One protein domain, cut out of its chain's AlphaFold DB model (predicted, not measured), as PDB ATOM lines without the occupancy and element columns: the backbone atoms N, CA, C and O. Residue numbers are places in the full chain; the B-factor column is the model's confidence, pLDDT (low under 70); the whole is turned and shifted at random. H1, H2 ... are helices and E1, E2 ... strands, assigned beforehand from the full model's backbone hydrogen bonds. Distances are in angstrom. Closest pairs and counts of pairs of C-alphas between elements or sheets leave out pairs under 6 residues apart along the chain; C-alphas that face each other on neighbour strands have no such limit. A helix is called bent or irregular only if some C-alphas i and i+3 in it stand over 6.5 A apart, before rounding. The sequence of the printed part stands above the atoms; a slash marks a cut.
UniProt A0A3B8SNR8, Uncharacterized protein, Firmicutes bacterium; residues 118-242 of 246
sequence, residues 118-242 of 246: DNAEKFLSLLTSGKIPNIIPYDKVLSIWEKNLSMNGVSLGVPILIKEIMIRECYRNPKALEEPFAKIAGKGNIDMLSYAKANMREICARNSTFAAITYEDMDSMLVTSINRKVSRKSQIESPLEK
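What this domain is: This is residues 118 to 242 of the 246 residues of an uncharacterized protein of Firmicutes bacterium (UniProt A0A3B8SNR8). Two groups of helices lie at opposite ends of the longest axis: H1, H2 and H3 at one end, H6 and H7 at the other, with H5 between them. A small two-strand hairpin, E1 and E2, lies beside this join with H4 next to it, and H8 ends the printed part near H6. The 125 printed residues run H1 H2 H3 E1 E2 H4 H5 H6 H7 H8, eight named helices and two antiparallel strands, order E1 - E2; the class is mostly helix. The whole is compact, with a radius of gyration of the C-alphas of 15.9 A and spans of 47 by 35 by 26 A.

How they stand to each other: Start at H1, residues 118 to 129, and H2, residues 138 to 151: they form a helical hairpin, touching at Ala 120 and Leu 149, whose C-alphas are closest at 6.0 A, with a shallow tilt of 21 degrees, opposite ways. H3, residues 160 to 170, touches H2 at a steep tilt of 56 degrees, closest at C-alphas 142 and 164, 6.8 A. Next find E1, residues 171 to 173, and E2, residues 176 to 180, a hairpin with N 173 and O 179 within hydrogen-bond range at 2.9 A. H4, residues 182 to 185, is close to but not clearly touching H3, with C-alphas 168 and 182 closest at 6.1 A. H5, residues 200 to 207, is the hub; it touches H3, closest at C-alphas 170 and 200, 5.9 A, and only just touches H1, with 3 pairs of C-alphas within 8 A. H6, residues 209 to 213, touches H5 only at the corner, and H7, residues 218 to 230, touches H6, closest at C-alphas 212 and 221, 5.2 A. H8, residues 239 to 242, is apart from H7. Every O i to N i+4 pair is within hydrogen-bond range in H1, H3, H5, H6 and H7, and 8 of 10 in H2; H4 and H8 are too short for such a pair.

Where its parts are: Find C-alpha 118 at (153.846, 144.474, 223.662); from there H1 runs 16.0 A. H2 spans 20.4 A and is irregular, with C-alphas 139 and 142 7.0 A apart. H3 spans 15.7 A and H7 18.2 A. H8 ends at C-alpha 242, (166.449, 182.738, 217.452).

The domain as a whole: The C-alphas farthest apart, of Gly 153 and Val 230, are 49.0 A apart. The printed part has no cut. The link from H4 to H5 is long. Mean pLDDT of the printed part is 71.7, and 53 residues are under 70, among them residues 200 to 242.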
ATOM      1  N   ASP A 118     152.477 144.584 224.161       85.44
ATOM      2  CA  ASP A 118     153.846 144.474 223.662       85.44
ATOM      3  C   ASP A 118     153.880 144.487 222.129       85.44
ATOM      4  O   ASP A 118     154.807 145.014 221.520       85.44
ATOM      5  N   ASN A 119     152.844 143.955 221.471       83.94
ATOM      6  CA  ASN A 119     152.733 143.980 220.011       83.94
ATOM      7  C   ASN A 119     152.442 145.388 219.474       83.94
ATOM      8  O   ASN A 119     152.915 145.747 218.390       83.94
ATOM      9  N   ALA A 120     151.686 146.198 220.220       84.81
ATOM     10  CA  ALA A 120     151.469 147.602 219.882       84.81
ATOM     11  C   ALA A 120     152.751 148.428 220.089       84.81
ATOM     12  O   ALA A 120     153.117 149.238 219.235       84.81
ATOM     13  N   GLU A 121     153.484 148.171 221.176       84.25
ATOM     14  CA  GLU A 121     154.778 148.805 221.444       84.25
ATOM     15  C   GLU A 121     155.836 148.427 220.404       84.25
ATOM     16  O   GLU A 121     156.543 149.301 219.896       84.25
ATOM     17  N   LYS A 122     155.906 147.148 220.011       82.25
ATOM     18  CA  LYS A 122     156.767 146.684 218.914       82.25
ATOM     19  C   LYS A 122     156.469 147.454 217.632       82.25
ATOM     20  O   LYS A 122     157.397 147.970 217.016       82.25
ATOM     21  N   PHE A 123     155.197 147.600 217.249       84.19
ATOM     22  CA  PHE A 123     154.835 148.361 216.051       84.19
ATOM     23  C   PHE A 123     155.271 149.831 216.136       84.19
ATOM     24  O   PHE A 123     155.860 150.358 215.190       84.19
ATOM     25  N   LEU A 124     155.057 150.482 217.282       84.19
ATOM     26  CA  LEU A 124     155.503 151.857 217.513       84.19
ATOM     27  C   LEU A 124     157.035 151.991 217.442       84.19
ATOM     28  O   LEU A 124     157.558 152.936 216.844       84.19
ATOM     29  N   SER A 125     157.765 151.028 218.004       82.12
ATOM     30  CA  SER A 125     159.228 150.956 217.927       82.12
ATOM     31  C   SER A 125     159.717 150.799 216.482       82.12
ATOM     32  O   SER A 125     160.670 151.459 216.060       82.12
ATOM     33  N   LEU A 126     159.034 150.001 215.657       79.38
ATOM     34  CA  LEU A 126     159.354 149.882 214.229       79.38
ATOM     35  C   LEU A 126     159.097 151.174 213.457       79.38
ATOM     36  O   LEU A 126     159.926 151.555 212.626       79.38
ATOM     37  N   LEU A 127     157.970 151.837 213.735       81.75
ATOM     38  CA  LEU A 127     157.596 153.103 213.107       81.75
ATOM     39  C   LEU A 127     158.658 154.171 213.386       81.75
ATOM     40  O   LEU A 127     159.191 154.776 212.460       81.75
ATOM     41  N   THR A 128     159.020 154.338 214.657       79.88
ATOM     42  CA  THR A 128     159.984 155.353 215.112       79.88
ATOM     43  C   THR A 128     161.431 155.036 214.733       79.88
ATOM     44  O   THR A 128     162.219 155.947 214.470       79.88
ATOM     45  N   SER A 129     161.798 153.755 214.648       75.19
ATOM     46  CA  SER A 129     163.132 153.339 214.194       75.19
ATOM     47  C   SER A 129     163.303 153.380 212.673       75.19
ATOM     48  O   SER A 129     164.423 153.211 212.191       75.19
ATOM     49  N   GLY A 130     162.227 153.604 211.907       68.56
ATOM     50  CA  GLY A 130     162.262 153.599 210.444       68.56
ATOM     51  C   GLY A 130     162.525 152.211 209.847       68.56
ATOM     52  O   GLY A 130     162.972 152.104 208.705       68.56
ATOM     53  N   LYS A 131     162.267 151.139 210.608       68.06
ATOM     54  CA  LYS A 131     162.508 149.744 210.195       68.06
ATOM     55  C   LYS A 131     161.277 149.056 209.607       68.06
ATOM     56  O   LYS A 131     161.361 147.888 209.237       68.06
ATOM     57  N   ILE A 132     160.150 149.763 209.483       69.69
ATOM     58  CA  ILE A 132     158.962 149.230 208.805       69.69
ATOM     59  C   ILE A 132     159.331 148.871 207.353       69.69
ATOM     60  O   ILE A 132     159.975 149.673 206.673       69.69
ATOM     61  N   PRO A 133     158.965 147.685 206.852       64.62
ATOM     62  CA  PRO A 133     159.236 147.295 205.470       64.62
ATOM     63  C   PRO A 133     158.458 148.180 204.485       64.62
ATOM     64  O   PRO A 133     157.342 148.612 204.771       64.62
ATOM     65  N   ASN A 134     159.041 148.463 203.317       69.00
ATOM     66  CA  ASN A 134     158.480 149.400 202.325       69.00
ATOM     67  C   ASN A 134     157.327 148.795 201.496       69.00
ATOM     68  O   ASN A 134     157.192 149.028 200.309       69.00
ATOM     69  N   ILE A 135     156.475 147.998 202.122       69.44
ATOM     70  CA  ILE A 135     155.312 147.379 201.472       69.44
ATOM     71  C   ILE A 135     154.024 148.175 201.706       69.44
ATOM     72  O   ILE A 135     153.003 147.901 201.084       69.44
ATOM     73  N   ILE A 136     154.047 149.138 202.632       76.94
ATOM     74  CA  ILE A 136     152.872 149.904 203.039       76.94
ATOM     75  C   ILE A 136     152.882 151.251 202.315       76.94
ATOM     76  O   ILE A 136     153.784 152.047 202.564       76.94
ATOM     77  N   PRO A 137     151.868 151.564 201.495       79.62
ATOM     78  CA  PRO A 137     151.699 152.907 200.953       79.62
ATOM     79  C   PRO A 137     151.580 153.953 202.069       79.62
ATOM     80  O   PRO A 137     150.873 153.733 203.056       79.62
ATOM     81  N   TYR A 138     152.245 155.100 201.913       81.50
ATOM     82  CA  TYR A 138     152.277 156.175 202.912       81.50
ATOM     83  C   TYR A 138     150.882 156.594 203.416       81.50
ATOM     84  O   TYR A 138     150.684 156.789 204.615       81.50
ATOM     85  N   ASP A 139     149.890 156.662 202.525       82.38
ATOM     86  CA  ASP A 139     148.496 157.005 202.833       82.38
ATOM     87  C   ASP A 139     147.779 155.957 203.702       82.38
ATOM     88  O   ASP A 139     146.801 156.269 204.383       82.38
ATOM     89  N   LYS A 140     148.266 154.712 203.720       83.94
ATOM     90  CA  LYS A 140     147.679 153.606 204.489       83.94
ATOM     91  C   LYS A 140     148.315 153.406 205.856       83.94
ATOM     92  O   LYS A 140     147.693 152.757 206.697       83.94
ATOM     93  N   VAL A 141     149.486 153.984 206.123       84.69
ATOM     94  CA  VAL A 141     150.217 153.790 207.389       84.69
ATOM     95  C   VAL A 141     149.345 154.107 208.606       84.69
ATOM     96  O   VAL A 141     149.300 153.315 209.544       84.69
ATOM     97  N   LEU A 142     148.594 155.214 208.574       87.56
ATOM     98  CA  LEU A 142     147.710 155.603 209.677       87.56
ATOM     99  C   LEU A 142     146.620 154.556 209.933       87.56
ATOM    100  O   LEU A 142     146.411 154.141 211.069       87.56
ATOM    101  N   SER A 143     145.965 154.083 208.870       87.62
ATOM    102  CA  SER A 143     144.921 153.058 208.976       87.62
ATOM    103  C   SER A 143     145.458 151.733 209.523       87.62
ATOM    104  O   SER A 143     144.784 151.063 210.302       87.62
ATOM    105  N   ILE A 144     146.696 151.377 209.169       86.69
ATOM    106  CA  ILE A 144     147.374 150.182 209.678       86.69
ATOM    107  C   ILE A 144     147.753 150.358 211.149       86.69
ATOM    108  O   ILE A 144     147.618 149.414 211.924       86.69
ATOM    109  N   TRP A 145     148.168 151.556 211.560       88.12
ATOM    110  CA  TRP A 145     148.458 151.837 212.962       88.12
ATOM    111  C   TRP A 145     147.198 151.747 213.833       88.12
ATOM    112  O   TRP A 145     147.206 151.046 214.842       88.12
ATOM    113  N   GLU A 146     146.085 152.360 213.420       88.88
ATOM    114  CA  GLU A 146     144.800 152.202 214.120       88.88
ATOM    115  C   GLU A 146     144.367 150.731 214.173       88.88
ATOM    116  O   GLU A 146     143.915 150.240 215.210       88.88
ATOM    117  N   LYS A 147     144.573 149.988 213.077       87.50
ATOM    118  CA  LYS A 147     144.294 148.554 213.038       87.50
ATOM    119  C   LYS A 147     145.150 147.782 214.045       87.50
ATOM    120  O   LYS A 147     144.593 146.977 214.784       87.50
ATOM    121  N   ASN A 148     146.452 148.052 214.141       89.00
ATOM    122  CA  ASN A 148     147.342 147.442 215.139       89.00
ATOM    123  C   ASN A 148     146.854 147.694 216.572       89.00
ATOM    124  O   ASN A 148     146.777 146.752 217.361       89.00
ATOM    125  N   LEU A 149     146.485 148.938 216.886       88.44
ATOM    126  CA  LEU A 149     145.967 149.317 218.201       88.44
ATOM    127  C   LEU A 149     144.662 148.575 218.521       88.44
ATOM    128  O   LEU A 149     144.556 147.937 219.567       88.44
ATOM    129  N   SER A 150     143.710 148.571 217.583       87.81
ATOM    130  CA  SER A 150     142.423 147.884 217.751       87.81
ATOM    131  C   SER A 150     142.566 146.364 217.892       87.81
ATOM    132  O   SER A 150     141.934 145.770 218.763       87.81
ATOM    133  N   MET A 151     143.437 145.730 217.096       84.62
ATOM    134  CA  MET A 151     143.683 144.285 217.148       84.62
ATOM    135  C   MET A 151     144.312 143.856 218.474       84.62
ATOM    136  O   MET A 151     144.051 142.748 218.927       84.62
ATOM    137  N   ASN A 152     145.105 144.726 219.098       86.94
ATOM    138  CA  ASN A 152     145.752 144.460 220.380       86.94
ATOM    139  C   ASN A 152     144.968 144.994 221.589       86.94
ATOM    140  O   ASN A 152     145.452 144.888 222.711       86.94
ATOM    141  N   GLY A 153     143.776 145.569 221.386       84.25
ATOM    142  CA  GLY A 153     142.967 146.127 222.475       84.25
ATOM    143  C   GLY A 153     143.604 147.339 223.167       84.25
ATOM    144  O   GLY A 153     143.238 147.665 224.294       84.25
ATOM    145  N   VAL A 154     144.556 148.011 222.514       86.00
ATOM    146  CA  VAL A 154     145.292 149.148 223.077       86.00
ATOM    147  C   VAL A 154     144.681 150.454 222.591       86.00
ATOM    148  O   VAL A 154     144.447 150.645 221.401       86.00
ATOM    149  N   SER A 155     144.493 151.403 223.506       84.19
ATOM    150  CA  SER A 155     144.204 152.793 223.167       84.19
ATOM    151  C   SER A 155     145.295 153.688 223.731       84.19
ATOM    152  O   SER A 155     145.554 153.681 224.930       84.19
ATOM    153  N   LEU A 156     145.923 154.481 222.863       80.00
ATOM    154  CA  LEU A 156     146.961 155.429 223.272       80.00
ATOM    155  C   LEU A 156     146.381 156.735 223.848       80.00
ATOM    156  O   LEU A 156     147.138 157.581 224.309       80.00
ATOM    157  N   GLY A 157     145.062 156.958 223.750       81.75
ATOM    158  CA  GLY A 157     144.416 158.201 224.198       81.75
ATOM    159  C   GLY A 157     144.846 159.474 223.449       81.75
ATOM    160  O   GLY A 157     144.391 160.564 223.788       81.75
ATOM    161  N   VAL A 158     145.706 159.362 222.431       82.75
ATOM    162  CA  VAL A 158     146.180 160.498 221.627       82.75
ATOM    163  C   VAL A 158     145.249 160.787 220.448       82.75
ATOM    164  O   VAL A 158     144.838 159.851 219.752       82.75
ATOM    165  N   PRO A 159     144.977 162.075 220.162       87.25
ATOM    166  CA  PRO A 159     144.245 162.484 218.971       87.25
ATOM    167  C   PRO A 159     144.897 161.980 217.679       87.25
ATOM    168  O   PRO A 159     146.125 161.941 217.564       87.25
ATOM    169  N   ILE A 160     144.071 161.683 216.671       85.81
ATOM    170  CA  ILE A 160     144.522 161.204 215.352       85.81
ATOM    171  C   ILE A 160     145.533 162.157 214.692       85.81
ATOM    172  O   ILE A 160     146.519 161.711 214.116       85.81
ATOM    173  N   LEU A 161     145.359 163.468 214.892       85.50
ATOM    174  CA  LEU A 161     146.258 164.503 214.381       85.50
ATOM    175  C   LEU A 161     147.702 164.325 214.880       85.50
ATOM    176  O   LEU A 161     148.653 164.553 214.139       85.50
ATOM    177  N   ILE A 162     147.888 163.894 216.132       84.12
ATOM    178  CA  ILE A 162     149.225 163.659 216.695       84.12
ATOM    179  C   ILE A 162     149.878 162.452 216.019       84.12
ATOM    180  O   ILE A 162     151.057 162.501 215.668       84.12
ATOM    181  N   LYS A 163     149.100 161.395 215.766       85.56
ATOM    182  CA  LYS A 163     149.561 160.200 215.051       85.56
ATOM    183  C   LYS A 163     149.982 160.543 213.617       85.56
ATOM    184  O   LYS A 163     151.042 160.117 213.166       85.56
ATOM    185  N   GLU A 164     149.216 161.385 212.929       84.00
ATOM    186  CA  GLU A 164     149.564 161.888 211.594       84.00
ATOM    187  C   GLU A 164     150.859 162.706 211.585       84.00
ATOM    188  O   GLU A 164     151.695 162.529 210.696       84.00
ATOM    189  N   ILE A 165     151.064 163.567 212.587       84.38
ATOM    190  CA  ILE A 165     152.307 164.333 212.736       84.38
ATOM    191  C   ILE A 165     153.499 163.390 212.945       84.38
ATOM    192  O   ILE A 165     154.532 163.567 212.301       84.38
ATOM    193  N   MET A 166     153.357 162.353 213.778       83.62
ATOM    194  CA  MET A 166     154.420 161.361 213.986       83.62
ATOM    195  C   MET A 166     154.783 160.630 212.691       83.62
ATOM    196  O   MET A 166     155.963 160.528 212.353       83.62
ATOM    197  N   ILE A 167     153.780 160.177 211.933       84.19
ATOM    198  CA  ILE A 167     153.986 159.561 210.616       84.19
ATOM    199  C   ILE A 167     154.717 160.549 209.699       84.19
ATOM    200  O   ILE A 167     155.764 160.229 209.141       84.19
ATOM    201  N   ARG A 168     154.228 161.785 209.571       83.88
ATOM    202  CA  ARG A 168     154.862 162.817 208.738       83.88
ATOM    203  C   ARG A 168     156.342 163.034 209.063       83.88
ATOM    204  O   ARG A 168     157.116 163.291 208.141       83.88
ATOM    205  N   GLU A 169     156.733 162.958 210.331       80.75
ATOM    206  CA  GLU A 169     158.133 163.131 210.715       80.75
ATOM    207  C   GLU A 169     158.997 161.906 210.410       80.75
ATOM    208  O   GLU A 169     160.130 162.085 209.971       80.75
ATOM    209  N   CYS A 170     158.479 160.684 210.556       80.94
ATOM    210  CA  CYS A 170     159.243 159.454 210.299       80.94
ATOM    211  C   CYS A 170     159.552 159.226 208.805       80.94
ATOM    212  O   CYS A 170     160.594 158.662 208.456       80.94
ATOM    213  N   TYR A 171     158.661 159.666 207.910       83.25
ATOM    214  CA  TYR A 171     158.792 159.458 206.464       83.25
ATOM    215  C   TYR A 171     159.360 160.698 205.757       83.25
ATOM    216  O   TYR A 171     158.795 161.796 205.803       83.25
ATOM    217  N   ARG A 172     160.477 160.520 205.050       83.31
ATOM    218  CA  ARG A 172     161.245 161.578 204.380       83.31
ATOM    219  C   ARG A 172     161.236 161.440 202.864       83.31
ATOM    220  O   ARG A 172     161.013 160.368 202.307       83.31
ATOM    221  N   ASN A 173     161.487 162.549 202.182       80.44
ATOM    222  CA  ASN A 173     161.699 162.562 200.740       80.44
ATOM    223  C   ASN A 173     163.066 161.917 200.409       80.44
ATOM    224  O   ASN A 173     164.083 162.417 200.893       80.44
ATOM    225  N   PRO A 174     163.146 160.867 199.563       76.69
ATOM    226  CA  PRO A 174     164.424 160.245 199.199       76.69
ATOM    227  C   PRO A 174     165.431 161.205 198.564       76.69
ATOM    228  O   PRO A 174     166.634 161.054 198.755       76.69
ATOM    229  N   LYS A 175     164.946 162.215 197.831       78.06
ATOM    230  CA  LYS A 175     165.801 163.226 197.189       78.06
ATOM    231  C   LYS A 175     166.303 164.280 198.176       78.06
ATOM    232  O   LYS A 175     167.341 164.890 197.942       78.06
ATOM    233  N   ALA A 176     165.570 164.504 199.265       78.62
ATOM    234  CA  ALA A 176     165.873 165.512 200.273       78.62
ATOM    235  C   ALA A 176     165.418 165.022 201.654       78.62
ATOM    236  O   ALA A 176     164.299 165.289 202.084       78.62
ATOM    237  N   LEU A 177     166.302 164.316 202.363       73.19
ATOM    238  CA  LEU A 177     165.979 163.680 203.651       73.19
ATOM    239  C   LEU A 177     165.597 164.671 204.770       73.19
ATOM    240  O   LEU A 177     165.078 164.250 205.798       73.19
ATOM    241  N   GLU A 178     165.859 165.966 204.581       70.75
ATOM    242  CA  GLU A 178     165.456 167.050 205.493       70.75
ATOM    243  C   GLU A 178     163.975 167.439 205.321       70.75
ATOM    244  O   GLU A 178     163.405 168.137 206.157       70.75
ATOM    245  N   GLU A 179     163.319 166.983 204.249       79.19
ATOM    246  CA  GLU A 179     161.920 167.284 203.975       79.19
ATOM    247  C   GLU A 179     161.002 166.087 204.267       79.19
ATOM    248  O   GLU A 179     161.294 164.960 203.851       79.19
ATOM    249  N   PRO A 180     159.848 166.304 204.930       82.38
ATOM    250  CA  PRO A 180     158.857 165.253 205.122       82.38
ATOM    251  C   PRO A 180     158.231 164.841 203.787       82.38
ATOM    252  O   PRO A 180     157.903 165.692 202.953       82.38
ATOM    253  N   PHE A 181     157.989 163.540 203.619       83.19
ATOM    254  CA  PHE A 181     157.391 162.971 202.408       83.19
ATOM    255  C   PHE A 181     156.011 163.577 202.091       83.19
ATOM    256  O   PHE A 181     155.674 163.788 200.927       83.19
ATOM    257  N   ALA A 182     155.256 163.992 203.115       79.44
ATOM    258  CA  ALA A 182     153.963 164.666 202.966       79.44
ATOM    259  C   ALA A 182     153.988 165.884 202.013       79.44
ATOM    260  O   ALA A 182     153.016 166.127 201.301       79.44
ATOM    261  N   LYS A 183     155.104 166.635 201.949       80.19
ATOM    262  CA  LYS A 183     155.242 167.809 201.058       80.19
ATOM    263  C   LYS A 183     155.209 167.446 199.575       80.19
ATOM    264  O   LYS A 183     154.849 168.283 198.745       80.19
ATOM    265  N   ILE A 184     155.654 166.241 199.241       78.06
ATOM    266  CA  ILE A 184     155.735 165.762 197.865       78.06
ATOM    267  C   ILE A 184     154.540 164.860 197.535       78.06
ATOM    268  O   ILE A 184     153.976 164.995 196.453       78.06
ATOM    269  N   ALA A 185     154.071 164.054 198.494       74.62
ATOM    270  CA  ALA A 185     152.894 163.197 198.353       74.62
ATOM    271  C   ALA A 185     151.626 163.993 197.986       74.62
ATOM    272  O   ALA A 185     150.860 163.579 197.120       74.62
ATOM    273  N   GLY A 186     151.450 165.190 198.561       67.50
ATOM    274  CA  GLY A 186     150.315 166.072 198.257       67.50
ATOM    275  C   GLY A 186     150.306 166.669 196.842       67.50
ATOM    276  O   GLY A 186     149.326 167.302 196.464       67.50
ATOM    277  N   LYS A 187     151.370 166.483 196.045       73.69
ATOM    278  CA  LYS A 187     151.464 166.986 194.660       73.69
ATOM    279  C   LYS A 187     150.921 166.002 193.613       73.69
ATOM    280  O   LYS A 187     150.971 166.302 192.425       73.69
ATOM    281  N   GLY A 188     150.406 164.844 194.041       60.09
ATOM    282  CA  GLY A 188     149.544 163.963 193.242       60.09
ATOM    283  C   GLY A 188     150.220 163.069 192.195       60.09
ATOM    284  O   GLY A 188     149.520 162.295 191.555       60.09
ATOM    285  N   ASN A 189     151.545 163.137 192.019       64.44
ATOM    286  CA  ASN A 189     152.247 162.431 190.933       64.44
ATOM    287  C   ASN A 189     153.460 161.613 191.412       64.44
ATOM    288  O   ASN A 189     154.497 161.562 190.750       64.44
ATOM    289  N   ILE A 190     153.364 161.048 192.617       70.75
ATOM    290  CA  ILE A 190     154.458 160.329 193.278       70.75
ATOM    291  C   ILE A 190     153.933 158.999 193.798       70.75
ATOM    292  O   ILE A 190     152.835 158.937 194.350       70.75
ATOM    293  N   ASP A 191     154.737 157.956 193.619       76.25
ATOM    294  CA  ASP A 191     154.458 156.639 194.167       76.25
ATOM    295  C   ASP A 191     154.472 156.686 195.704       76.25
ATOM    296  O   ASP A 191     155.431 157.131 196.334       76.25
ATOM    297  N   MET A 192     153.391 156.223 196.328       77.62
ATOM    298  CA  MET A 192     153.225 156.257 197.783       77.62
ATOM    299  C   MET A 192     154.137 155.260 198.512       77.62
ATOM    300  O   MET A 192     154.172 155.273 199.741       77.62
ATOM    301  N   LEU A 193     154.882 154.427 197.778       75.00
ATOM    302  CA  LEU A 193     155.929 153.542 198.294       75.00
ATOM    303  C   LEU A 193     157.340 154.143 198.171       75.00
ATOM    304  O   LEU A 193     158.276 153.653 198.801       75.00
ATOM    305  N   SER A 194     157.513 155.234 197.417       73.38
ATOM    306  CA  SER A 194     158.826 155.831 197.144       73.38
ATOM    307  C   SER A 194     159.296 156.784 198.252       73.38
ATOM    308  O   SER A 194     159.871 157.836 197.969       73.38
ATOM    309  N   TYR A 195     159.012 156.481 199.516       75.50
ATOM    310  CA  TYR A 195     159.482 157.274 200.651       75.50
ATOM    311  C   TYR A 195     160.829 156.756 201.171       75.50
ATOM    312  O   TYR A 195     161.145 155.569 201.100       75.50
ATOM    313  N   ALA A 196     161.626 157.651 201.753       74.19
ATOM    314  CA  ALA A 196     162.788 157.274 202.544       74.19
ATOM    315  C   ALA A 196     162.391 157.194 204.016       74.19
ATOM    316  O   ALA A 196     161.712 158.075 204.543       74.19
ATOM    317  N   LYS A 197     162.827 156.139 204.694       72.00
ATOM    318  CA  LYS A 197     162.626 155.989 206.135       72.00
ATOM    319  C   LYS A 197     163.802 156.625 206.850       72.00
ATOM    320  O   LYS A 197     164.946 156.423 206.445       72.00
ATOM    321  N   ALA A 198     163.530 157.378 207.904       67.12
ATOM    322  CA  ALA A 198     164.577 157.893 208.765       67.12
ATOM    323  C   ALA A 198     164.260 157.530 210.212       67.12
ATOM    324  O   ALA A 198     163.113 157.595 210.647       67.12
ATOM    325  N   ASN A 199     165.293 157.136 210.954       72.25
ATOM    326  CA  ASN A 199     165.169 156.948 212.388       72.25
ATOM    327  C   ASN A 199     164.846 158.306 213.022       72.25
ATOM    328  O   ASN A 199     165.515 159.302 212.735       72.25
ATOM    329  N   MET A 200     163.838 158.353 213.891       69.75
ATOM    330  CA  MET A 200     163.407 159.588 214.543       69.75
ATOM    331  C   MET A 200     164.544 160.257 215.341       69.75
ATOM    332  O   MET A 200     164.617 161.482 215.399       69.75
ATOM    333  N   ARG A 201     165.512 159.473 215.841       66.44
ATOM    334  CA  ARG A 201     166.753 159.982 216.454       66.44
ATOM    335  C   ARG A 201     167.637 160.734 215.454       66.44
ATOM    336  O   ARG A 201     168.105 161.833 215.736       66.44
ATOM    337  N   GLU A 202     167.827 160.179 214.259       66.44
ATOM    338  CA  GLU A 202     168.610 160.830 213.201       66.44
ATOM    339  C   GLU A 202     167.907 162.067 212.642       66.44
ATOM    340  O   GLU A 202     168.556 163.028 212.237       66.44
ATOM    341  N   ILE A 203     166.578 162.059 212.613       65.75
ATOM    342  CA  ILE A 203     165.766 163.203 212.202       65.75
ATOM    343  C   ILE A 203     166.022 164.413 213.103       65.75
ATOM    344  O   ILE A 203     166.250 165.507 212.587       65.75
ATOM    345  N   CYS A 204     166.018 164.229 214.426       60.03
ATOM    346  CA  CYS A 204     166.296 165.310 215.371       60.03
ATOM    347  C   CYS A 204     167.690 165.909 215.130       60.03
ATOM    348  O   CYS A 204     167.818 167.128 214.997       60.03
ATOM    349  N   ALA A 205     168.697 165.050 214.931       60.16
ATOM    350  CA  ALA A 205     170.065 165.438 214.571       60.16
ATOM    351  C   ALA A 205     170.141 166.285 213.290       60.16
ATOM    352  O   ALA A 205     170.913 167.239 213.155       60.16
ATOM    353  N   ARG A 206     169.332 165.900 212.299       58.81
ATOM    354  CA  ARG A 206     169.304 166.500 210.964       58.81
ATOM    355  C   ARG A 206     168.387 167.714 210.866       58.81
ATOM    356  O   ARG A 206     168.475 168.426 209.874       58.81
ATOM    357  N   ASN A 207     167.564 168.029 211.859       58.88
ATOM    358  CA  ASN A 207     166.680 169.194 211.777       58.88
ATOM    359  C   ASN A 207     167.311 170.457 212.373       58.88
ATOM    360  O   ASN A 207     167.233 171.513 211.752       58.88
ATOM    361  N   SER A 208     168.018 170.363 213.500       55.75
ATOM    362  CA  SER A 208     168.697 171.512 214.122       55.75
ATOM    363  C   SER A 208     169.929 171.047 214.891       55.75
ATOM    364  O   SER A 208     169.903 170.006 215.539       55.75
ATOM    365  N   THR A 209     171.014 171.823 214.821       52.91
ATOM    366  CA  THR A 209     172.240 171.554 215.587       52.91
ATOM    367  C   THR A 209     172.021 171.748 217.086       52.91
ATOM    368  O   THR A 209     172.573 170.994 217.878       52.91
ATOM    369  N   PHE A 210     171.159 172.683 217.495       51.22
ATOM    370  CA  PHE A 210     170.775 172.837 218.898       51.22
ATOM    371  C   PHE A 210     169.931 171.659 219.397       51.22
ATOM    372  O   PHE A 210     170.239 171.104 220.449       51.22
ATOM    373  N   ALA A 211     168.934 171.220 218.618       52.72
ATOM    374  CA  ALA A 211     168.126 170.040 218.942       52.72
ATOM    375  C   ALA A 211     168.963 168.749 218.991       52.72
ATOM    376  O   ALA A 211     168.687 167.873 219.804       52.72
ATOM    377  N   ALA A 212     170.005 168.654 218.158       51.44
ATOM    378  CA  ALA A 212     170.972 167.563 218.182       51.44
ATOM    379  C   ALA A 212     171.760 167.540 219.505       51.44
ATOM    380  O   ALA A 212     171.835 166.505 220.154       51.44
ATOM    381  N   ILE A 213     172.293 168.683 219.949       54.81
ATOM    382  CA  ILE A 213     173.084 168.782 221.193       54.81
ATOM    383  C   ILE A 213     172.246 168.456 222.440       54.81
ATOM    384  O   ILE A 213     172.784 167.959 223.423       54.81
ATOM    385  N   THR A 214     170.935 168.719 222.412       56.16
ATOM    386  CA  THR A 214     170.052 168.424 223.556       56.16
ATOM    387  C   THR A 214     169.585 166.966 223.616       56.16
ATOM    388  O   THR A 214     168.942 166.591 224.594       56.16
ATOM    389  N   TYR A 215     169.859 166.152 222.590       52.56
ATOM    390  CA  TYR A 215     169.387 164.769 222.520       52.56
ATOM    391  C   TYR A 215     170.420 163.774 223.070       52.56
ATOM    392  O   TYR A 215     171.622 164.006 223.009       52.56
ATOM    393  N   GLU A 216     169.909 162.652 223.577       46.88
ATOM    394  CA  GLU A 216     170.508 161.613 224.441       46.88
ATOM    395  C   GLU A 216     171.914 161.064 224.075       46.88
ATOM    396  O   GLU A 216     172.523 160.380 224.893       46.88
ATOM    397  N   ASP A 217     172.456 161.362 222.889       56.34
ATOM    398  CA  ASP A 217     173.770 160.901 222.407       56.34
ATOM    399  C   ASP A 217     174.599 162.072 221.844       56.34
ATOM    400  O   ASP A 217     174.663 162.301 220.637       56.34
ATOM    401  N   MET A 218     175.226 162.857 222.727       56.25
ATOM    402  CA  MET A 218     175.960 164.073 222.340       56.25
ATOM    403  C   MET A 218     177.084 163.826 221.324       56.25
ATOM    404  O   MET A 218     177.328 164.689 220.480       56.25
ATOM    405  N   ASP A 219     177.765 162.680 221.373       49.84
ATOM    406  CA  ASP A 219     178.952 162.430 220.549       49.84
ATOM    407  C   ASP A 219     178.583 162.270 219.068       49.84
ATOM    408  O   ASP A 219     179.166 162.923 218.194       49.84
ATOM    409  N   SER A 220     177.552 161.473 218.763       55.09
ATOM    410  CA  SER A 220     177.067 161.320 217.384       55.09
ATOM    411  C   SER A 220     176.428 162.610 216.851       55.09
ATOM    412  O   SER A 220     176.541 162.935 215.658       55.09
ATOM    413  N   MET A 221     175.821 163.395 217.743       60.06
ATOM    414  CA  MET A 221     175.179 164.677 217.445       60.06
ATOM    415  C   MET A 221     176.189 165.802 217.168       60.06
ATOM    416  O   MET A 221     175.971 166.635 216.281       60.06
ATOM    417  N   LEU A 222     177.334 165.809 217.854       56.78
ATOM    418  CA  LEU A 222     178.443 166.724 217.576       56.78
ATOM    419  C   LEU A 222     179.081 166.422 216.220       56.78
ATOM    420  O   LEU A 222     179.276 167.336 215.418       56.78
ATOM    421  N   VAL A 223     179.339 165.147 215.916       59.75
ATOM    422  CA  VAL A 223     179.917 164.732 214.627       59.75
ATOM    423  C   VAL A 223     178.995 165.101 213.462       59.75
ATOM    424  O   VAL A 223     179.451 165.658 212.458       59.75
ATOM    425  N   THR A 224     177.686 164.870 213.588       57.91
ATOM    426  CA  THR A 224     176.710 165.283 212.561       57.91
ATOM    427  C   THR A 224     176.610 166.805 212.431       57.91
ATOM    428  O   THR A 224     176.557 167.312 211.308       57.91
ATOM    429  N   SER A 225     176.672 167.550 213.537       56.66
ATOM    430  CA  SER A 225     176.670 169.022 213.530       56.66
ATOM    431  C   SER A 225     177.921 169.615 212.866       56.66
ATOM    432  O   SER A 225     177.814 170.529 212.040       56.66
ATOM    433  N   ILE A 226     179.104 169.062 213.155       58.50
ATOM    434  CA  ILE A 226     180.378 169.446 212.528       58.50
ATOM    435  C   ILE A 226     180.328 169.155 211.026       58.50
ATOM    436  O   ILE A 226     180.585 170.050 210.216       58.50
ATOM    437  N   ASN A 227     179.913 167.944 210.642       60.69
ATOM    438  CA  ASN A 227     179.811 167.550 209.239       60.69
ATOM    439  C   ASN A 227     178.839 168.445 208.460       60.69
ATOM    440  O   ASN A 227     179.125 168.800 207.318       60.69
ATOM    441  N   ARG A 228     177.729 168.896 209.056       60.22
ATOM    442  CA  ARG A 228     176.800 169.839 208.404       60.22
ATOM    443  C   ARG A 228     177.392 171.231 208.202       60.22
ATOM    444  O   ARG A 228     177.200 171.796 207.123       60.22
ATOM    445  N   LYS A 229     178.136 171.756 209.183       56.81
ATOM    446  CA  LYS A 229     178.827 173.054 209.072       56.81
ATOM    447  C   LYS A 229     179.903 173.022 207.986       56.81
ATOM    448  O   LYS A 229     179.983 173.943 207.177       56.81
ATOM    449  N   VAL A 230     180.675 171.936 207.922       55.06
ATOM    450  CA  VAL A 230     181.678 171.702 206.868       55.06
ATOM    451  C   VAL A 230     181.009 171.556 205.493       55.06
ATOM    452  O   VAL A 230     181.495 172.112 204.511       55.06
ATOM    453  N   SER A 231     179.843 170.903 205.430       54.75
ATOM    454  CA  SER A 231     179.073 170.685 204.194       54.75
ATOM    455  C   SER A 231     178.248 171.895 203.721       54.75
ATOM    456  O   SER A 231     177.540 171.776 202.722       54.75
ATOM    457  N   ARG A 232     178.280 173.039 204.429       56.22
ATOM    458  CA  ARG A 232     177.485 174.259 204.141       56.22
ATOM    459  C   ARG A 232     175.984 174.008 203.889       56.22
ATOM    460  O   ARG A 232     175.368 174.702 203.082       56.22
ATOM    461  N   LYS A 233     175.377 173.025 204.564       54.31
ATOM    462  CA  LYS A 233     173.925 172.781 204.452       54.31
ATOM    463  C   LYS A 233     173.140 173.865 205.199       54.31
ATOM    464  O   LYS A 233     173.559 174.291 206.274       54.31
ATOM    465  N   SER A 234     172.016 174.315 204.635       52.06
ATOM    466  CA  SER A 234     171.171 175.355 205.237       52.06
ATOM    467  C   SER A 234     170.546 174.863 206.541       52.06
ATOM    468  O   SER A 234     169.863 173.841 206.554       52.06
ATOM    469  N   GLN A 235     170.762 175.595 207.632       50.19
ATOM    470  CA  GLN A 235     170.166 175.302 208.932       50.19
ATOM    471  C   GLN A 235     168.741 175.860 208.991       50.19
ATOM    472  O   GLN A 235     168.518 177.038 208.711       50.19
ATOM    473  N   ILE A 236     167.779 175.025 209.386       54.84
ATOM    474  CA  ILE A 236     166.464 175.506 209.808       54.84
ATOM    475  C   ILE A 236     166.630 175.942 211.261       54.84
ATOM    476  O   ILE A 236     166.719 175.106 212.158       54.84
ATOM    477  N   GLU A 237     166.755 177.250 211.483       54.59
ATOM    478  CA  GLU A 237     166.912 177.785 212.836       54.59
ATOM    479  C   GLU A 237     165.659 177.516 213.668       54.59
ATOM    480  O   GLU A 237     164.541 177.865 213.263       54.59
ATOM    481  N   SER A 238     165.842 176.915 214.843       51.06
ATOM    482  CA  SER A 238     164.723 176.697 215.758       51.06
ATOM    483  C   SER A 238     164.249 178.043 216.341       51.06
ATOM    484  O   SER A 238     165.053 178.963 216.512       51.06
ATOM    485  N   PRO A 239     162.957 178.201 216.690       51.06
ATOM    486  CA  PRO A 239     162.476 179.412 217.364       51.06
ATOM    487  C   PRO A 239     163.253 179.739 218.650       51.06
ATOM    488  O   PRO A 239     163.411 180.904 218.992       51.06
ATOM    489  N   LEU A 240     163.785 178.717 219.325       52.81
ATOM    490  CA  LEU A 240     164.615 178.836 220.525       52.81
ATOM    491  C   LEU A 240     166.032 179.340 220.202       52.81
ATOM    492  O   LEU A 240     166.536 180.226 220.886       52.81
ATOM    493  N   GLU A 241     166.642 178.858 219.113       54.00
ATOM    494  CA  GLU A 241     167.931 179.366 218.613       54.00
ATOM    495  C   GLU A 241     167.845 180.858 218.249       54.00
ATOM    496  O   GLU A 241     168.800 181.602 218.466       54.00
ATOM    497  N   LYS A 242     166.688 181.316 217.748       56.97
ATOM    498  CA  LYS A 242     166.449 182.738 217.452       56.97
ATOM    499  C   LYS A 242     166.363 183.612 218.702       56.97
ATOM    500  O   LYS A 242     166.746 184.774 218.632       56.97
TER     501      LYS A 242